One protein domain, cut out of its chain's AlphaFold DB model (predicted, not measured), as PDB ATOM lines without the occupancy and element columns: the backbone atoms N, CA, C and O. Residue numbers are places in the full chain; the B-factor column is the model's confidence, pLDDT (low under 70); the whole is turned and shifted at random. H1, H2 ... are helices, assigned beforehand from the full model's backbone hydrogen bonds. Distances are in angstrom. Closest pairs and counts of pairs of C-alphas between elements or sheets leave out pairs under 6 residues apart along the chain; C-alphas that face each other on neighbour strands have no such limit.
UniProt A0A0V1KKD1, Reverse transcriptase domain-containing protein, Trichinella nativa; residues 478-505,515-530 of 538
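Overview. This is residues 478 to 505 and 515 to 530 of the 538 residues of the protein "Reverse transcriptase domain-containing protein" of Trichinella nativa (UniProt A0A0V1KKD1). Two helices cross as an X near their middles, H1 over H2, and residues 478 to 486 make a lead that turns back into H1. The far end of H1 and what follows, residues 500 to 505, sticks out. The 44 printed residues, all helix by class, hold H1 then H2 and no named strand. The whole is compact, with a radius of gyration of the C-alphas of 10.1 A, and only just elongated, spanning 30 by 20 by 18 A.

Arrangement. Look at H1, residues 487 to 503, and H2, residues 517 to 530: they touch, the closest C-alphas being those of Ala 495 and Gly 523, 4.4 A apart. Their lines stand at 73 degrees, only just about perpendicular. Every O i to N i+4 pair is within hydrogen-bond range in H1, and 9 of 10 are in H2.

Along the chain. Find C-alpha 487 at (0.292, -7.574, 25.173); from there H1 runs 24.1 A to C-alpha 503. H2 runs 20.3 A to C-alpha 530 at (-1.599, -11.379, 38.158).

Size, cuts and confidence. The farthest C-alphas, of His 485 and Arg 505, are 31.2 A apart. Residues 506 to 514 are not printed; C-alphas 505 and 515 stand 17.2 A apart across this cut. Residues 478 to 482 and 528 to 530 have pLDDT under 70.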
ATOM      1  N   VAL A 478      -9.205 -18.165  32.195       59.25
ATOM      2  CA  VAL A 478     -10.411 -17.666  31.493       59.25
ATOM      3  C   VAL A 478     -10.034 -17.008  30.156       59.25
ATOM      4  O   VAL A 478     -10.803 -17.033  29.196       59.25
ATOM      5  N   ILE A 479      -8.819 -16.458  30.081       66.19
ATOM      6  CA  ILE A 479      -8.168 -16.001  28.857       66.19
ATOM      7  C   ILE A 479      -6.745 -16.571  28.841       66.19
ATOM      8  O   ILE A 479      -5.889 -16.092  29.579       66.19
ATOM      9  N   ASP A 480      -6.487 -17.573  28.002       67.81
ATOM     10  CA  ASP A 480      -5.146 -18.135  27.798       67.81
ATOM     11  C   ASP A 480      -4.210 -17.099  27.128       67.81
ATOM     12  O   ASP A 480      -4.421 -16.751  25.955       67.81
ATOM     13  N   PRO A 481      -3.163 -16.607  27.827       68.44
ATOM     14  CA  PRO A 481      -2.247 -15.601  27.288       68.44
ATOM     15  C   PRO A 481      -1.442 -16.096  26.080       68.44
ATOM     16  O   PRO A 481      -1.043 -15.284  25.244       68.44
ATOM     17  N   SER A 482      -1.229 -17.412  25.949       68.88
ATOM     18  CA  SER A 482      -0.423 -18.005  24.870       68.88
ATOM     19  C   SER A 482      -1.061 -17.844  23.483       68.88
ATOM     20  O   SER A 482      -0.380 -17.918  22.459       68.88
ATOM     21  N   ARG A 483      -2.362 -17.528  23.436       73.88
ATOM     22  CA  ARG A 483      -3.133 -17.294  22.205       73.88
ATOM     23  C   ARG A 483      -2.957 -15.889  21.619       73.88
ATOM     24  O   ARG A 483      -3.540 -15.591  20.573       73.88
ATOM     25  N   PHE A 484      -2.186 -15.010  22.263       78.50
ATOM     26  CA  PHE A 484      -2.030 -13.614  21.852       78.50
ATOM     27  C   PHE A 484      -0.564 -13.247  21.606       78.50
ATOM     28  O   PHE A 484       0.272 -13.292  22.497       78.50
ATOM     29  N   HIS A 485      -0.260 -12.786  20.389       73.31
ATOM     30  CA  HIS A 485       1.105 -12.413  19.988       73.31
ATOM     31  C   HIS A 485       1.560 -11.023  20.477       73.31
ATOM     32  O   HIS A 485       2.707 -10.648  20.260       73.31
ATOM     33  N   THR A 486       0.677 -10.227  21.095       76.12
ATOM     34  CA  THR A 486       1.013  -8.898  21.642       76.12
ATOM     35  C   THR A 486       0.224  -8.594  22.915       76.12
ATOM     36  O   THR A 486      -0.989  -8.818  22.974       76.12
ATOM     37  N   PHE A 487       0.896  -7.991  23.902       75.88
ATOM     38  CA  PHE A 487       0.292  -7.574  25.173       75.88
ATOM     39  C   PHE A 487      -0.881  -6.604  24.976       75.88
ATOM     40  O   PHE A 487      -1.932  -6.752  25.589       75.88
ATOM     41  N   SER A 488      -0.762  -5.662  24.036       76.00
ATOM     42  CA  SER A 488      -1.833  -4.708  23.716       76.00
ATOM     43  C   SER A 488      -3.127  -5.380  23.242       76.00
ATOM     44  O   SER A 488      -4.213  -4.862  23.502       76.00
ATOM     45  N   LYS A 489      -3.031  -6.520  22.544       78.44
ATOM     46  CA  LYS A 489      -4.201  -7.283  22.094       78.44
ATOM     47  C   LYS A 489      -4.827  -8.053  23.253       78.44
ATOM     48  O   LYS A 489      -6.045  -8.025  23.384       78.44
ATOM     49  N   LEU A 490      -4.000  -8.666  24.102       80.56
ATOM     50  CA  LEU A 490      -4.452  -9.340  25.318       80.56
ATOM     51  C   LEU A 490      -5.186  -8.359  26.248       80.56
ATOM     52  O   LEU A 490      -6.347  -8.586  26.563       80.56
ATOM     53  N   ALA A 491      -4.579  -7.212  26.560       80.19
ATOM     54  CA  ALA A 491      -5.178  -6.178  27.405       80.19
ATOM     55  C   ALA A 491      -6.517  -5.648  26.860       80.19
ATOM     56  O   ALA A 491      -7.462  -5.441  27.619       80.19
ATOM     57  N   ARG A 492      -6.635  -5.475  25.534       81.38
ATOM     58  CA  ARG A 492      -7.899  -5.092  24.881       81.38
ATOM     59  C   ARG A 492      -8.991  -6.140  25.058       81.38
ATOM     60  O   ARG A 492     -10.135  -5.780  25.311       81.38
ATOM     61  N   VAL A 493      -8.658  -7.419  24.895       82.06
ATOM     62  CA  VAL A 493      -9.625  -8.514  25.062       82.06
ATOM     63  C   VAL A 493     -10.045  -8.633  26.524       82.06
ATOM     64  O   VAL A 493     -11.240  -8.713  26.796       82.06
ATOM     65  N   THR A 494      -9.102  -8.527  27.462       81.81
ATOM     66  CA  THR A 494      -9.394  -8.482  28.900       81.81
ATOM     67  C   THR A 494     -10.331  -7.322  29.247       81.81
ATOM     68  O   THR A 494     -11.338  -7.534  29.921       81.81
ATOM     69  N   ALA A 495     -10.086  -6.120  28.712       82.31
ATOM     70  CA  ALA A 495     -10.958  -4.958  28.898       82.31
ATOM     71  C   ALA A 495     -12.384  -5.193  28.360       82.31
ATOM     72  O   ALA A 495     -13.368  -4.861  29.023       82.31
ATOM     73  N   TRP A 496     -12.521  -5.832  27.192       81.44
ATOM     74  CA  TRP A 496     -13.828  -6.216  26.647       81.44
ATOM     75  C   TRP A 496     -14.564  -7.234  27.526       81.44
ATOM     76  O   TRP A 496     -15.774  -7.105  27.722       81.44
ATOM     77  N   CYS A 497     -13.857  -8.216  28.088       82.62
ATOM     78  CA  CYS A 497     -14.434  -9.191  29.016       82.62
ATOM     79  C   CYS A 497     -14.905  -8.532  30.323       82.62
ATOM     80  O   CYS A 497     -16.021  -8.798  30.779       82.62
ATOM     81  N   LEU A 498     -14.103  -7.625  30.891       80.44
ATOM     82  CA  LEU A 498     -14.473  -6.841  32.076       80.44
ATOM     83  C   LEU A 498     -15.711  -5.979  31.810       80.44
ATOM     84  O   LEU A 498     -16.655  -5.966  32.606       80.44
ATOM     85  N   ARG A 499     -15.758  -5.323  30.646       81.62
ATOM     86  CA  ARG A 499     -16.928  -4.564  30.209       81.62
ATOM     87  C   ARG A 499     -18.162  -5.445  30.065       81.62
ATOM     88  O   ARG A 499     -19.238  -5.046  30.503       81.62
ATOM     89  N   PHE A 500     -18.039  -6.627  29.466       80.81
ATOM     90  CA  PHE A 500     -19.157  -7.561  29.345       80.81
ATOM     91  C   PHE A 500     -19.717  -7.929  30.726       80.81
ATOM     92  O   PHE A 500     -20.918  -7.783  30.957       80.81
ATOM     93  N   ALA A 501     -18.848  -8.281  31.678       79.44
ATOM     94  CA  ALA A 501     -19.246  -8.577  33.054       79.44
ATOM     95  C   ALA A 501     -19.941  -7.384  33.739       79.44
ATOM     96  O   ALA A 501     -20.947  -7.567  34.429       79.44
ATOM     97  N   LYS A 502     -19.453  -6.157  33.511       79.44
ATOM     98  CA  LYS A 502     -20.082  -4.915  33.991       79.44
ATOM     99  C   LYS A 502     -21.456  -4.695  33.347       79.44
ATOM    100  O   LYS A 502     -22.432  -4.436  34.047       79.44
ATOM    101  N   ASN A 503     -21.579  -4.885  32.036       79.31
ATOM    102  CA  ASN A 503     -22.826  -4.717  31.282       79.31
ATOM    103  C   ASN A 503     -23.911  -5.745  31.641       79.31
ATOM    104  O   ASN A 503     -25.098  -5.432  31.523       79.31
ATOM    105  N   CYS A 504     -23.533  -6.943  32.094       76.00
ATOM    106  CA  CYS A 504     -24.462  -7.932  32.650       76.00
ATOM    107  C   CYS A 504     -25.070  -7.497  33.995       76.00
ATOM    108  O   CYS A 504     -26.099  -8.035  34.393       76.00
ATOM    109  N   ARG A 505     -24.461  -6.526  34.691       76.19
ATOM    110  CA  ARG A 505     -24.900  -6.030  36.009       76.19
ATOM    111  C   ARG A 505     -25.690  -4.714  35.940       76.19
ATOM    112  O   ARG A 505     -26.195  -4.268  36.965       76.19
ATOM    113  N   LEU A 515     -14.489   0.943  23.599       77.31
ATOM    114  CA  LEU A 515     -13.733   0.849  24.850       77.31
ATOM    115  C   LEU A 515     -13.177   2.217  25.241       77.31
ATOM    116  O   LEU A 515     -12.519   2.882  24.441       77.31
ATOM    117  N   THR A 516     -13.369   2.587  26.500       82.56
ATOM    118  CA  THR A 516     -12.739   3.775  27.076       82.56
ATOM    119  C   THR A 516     -11.266   3.519  27.412       82.56
ATOM    120  O   THR A 516     -10.821   2.381  27.584       82.56
ATOM    121  N   ILE A 517     -10.481   4.598  27.518       78.19
ATOM    122  CA  ILE A 517      -9.069   4.532  27.940       78.19
ATOM    123  C   ILE A 517      -8.952   3.973  29.368       78.19
ATOM    124  O   ILE A 517      -8.009   3.248  29.668       78.19
ATOM    125  N   GLU A 518      -9.929   4.268  30.223       79.50
ATOM    126  CA  GLU A 518     -10.010   3.761  31.594       79.50
ATOM    127  C   GLU A 518     -10.212   2.238  31.610       79.50
ATOM    128  O   GLU A 518      -9.402   1.529  32.196       79.50
ATOM    129  N   GLU A 519     -11.164   1.711  30.829       81.25
ATOM    130  CA  GLU A 519     -11.375   0.258  30.689       81.25
ATOM    131  C   GLU A 519     -10.135  -0.466  30.121       81.25
ATOM    132  O   GLU A 519      -9.848  -1.608  30.486       81.25
ATOM    133  N   LEU A 520      -9.369   0.187  29.239       79.94
ATOM    134  CA  LEU A 520      -8.098  -0.345  28.736       79.94
ATOM    135  C   LEU A 520      -7.004  -0.391  29.804       79.94
ATOM    136  O   LEU A 520      -6.190  -1.316  29.790       79.94
ATOM    137  N   ASN A 521      -6.962   0.595  30.698       78.44
ATOM    138  CA  ASN A 521      -6.014   0.624  31.806       78.44
ATOM    139  C   ASN A 521      -6.386  -0.403  32.877       78.44
ATOM    140  O   ASN A 521      -5.497  -1.104  33.346       78.44
ATOM    141  N   ASP A 522      -7.675  -0.587  33.165       78.69
ATOM    142  CA  ASP A 522      -8.168  -1.640  34.062       78.69
ATOM    143  C   ASP A 522      -7.790  -3.035  33.539       78.69
ATOM    144  O   ASP A 522      -7.289  -3.883  34.278       78.69
ATOM    145  N   GLY A 523      -7.957  -3.259  32.230       78.06
ATOM    146  CA  GLY A 523      -7.545  -4.503  31.579       78.06
ATOM    147  C   GLY A 523      -6.034  -4.759  31.630       78.06
ATOM    148  O   GLY A 523      -5.625  -5.918  31.627       78.06
ATOM    149  N   ARG A 524      -5.202  -3.709  31.687       78.69
ATOM    150  CA  ARG A 524      -3.743  -3.824  31.876       78.69
ATOM    151  C   ARG A 524      -3.382  -4.079  33.336       78.69
ATOM    152  O   ARG A 524      -2.609  -4.992  33.596       78.69
ATOM    153  N   ALA A 525      -3.982  -3.335  34.263       75.56
ATOM    154  CA  ALA A 525      -3.735  -3.459  35.696       75.56
ATOM    155  C   ALA A 525      -4.052  -4.869  36.212       75.56
ATOM    156  O   ALA A 525      -3.251  -5.444  36.939       75.56
ATOM    157  N   LEU A 526      -5.152  -5.474  35.750       73.44
ATOM    158  CA  LEU A 526      -5.515  -6.849  36.111       73.44
ATOM    159  C   LEU A 526      -4.464  -7.881  35.652       73.44
ATOM    160  O   LEU A 526      -4.222  -8.882  36.325       73.44
ATOM    161  N   LEU A 527      -3.837  -7.647  34.496       71.00
ATOM    162  CA  LEU A 527      -2.770  -8.508  33.984       71.00
ATOM    163  C   LEU A 527      -1.461  -8.292  34.760       71.00
ATOM    164  O   LEU A 527      -0.752  -9.264  35.017       71.00
ATOM    165  N   ASP A 528      -1.170  -7.062  35.189       64.88
ATOM    166  CA  ASP A 528       0.016  -6.733  35.989       64.88
ATOM    167  C   ASP A 528      -0.090  -7.236  37.444       64.88
ATOM    168  O   ASP A 528       0.879  -7.783  37.972       64.88
ATOM    169  N   GLU A 529      -1.267  -7.155  38.079       55.59
ATOM    170  CA  GLU A 529      -1.521  -7.729  39.414       55.59
ATOM    171  C   GLU A 529      -1.351  -9.257  39.407       55.59
ATOM    172  O   GLU A 529      -0.689  -9.811  40.288       55.59
ATOM    173  N   SER A 530      -1.801  -9.931  38.340       54.25
ATOM    174  CA  SER A 530      -1.599 -11.379  38.158       54.25
ATOM    175  C   SER A 530      -0.125 -11.788  37.964       54.25
ATOM    176  O   SER A 530       0.243 -12.949  38.167       54.25
TER     177      SER A 530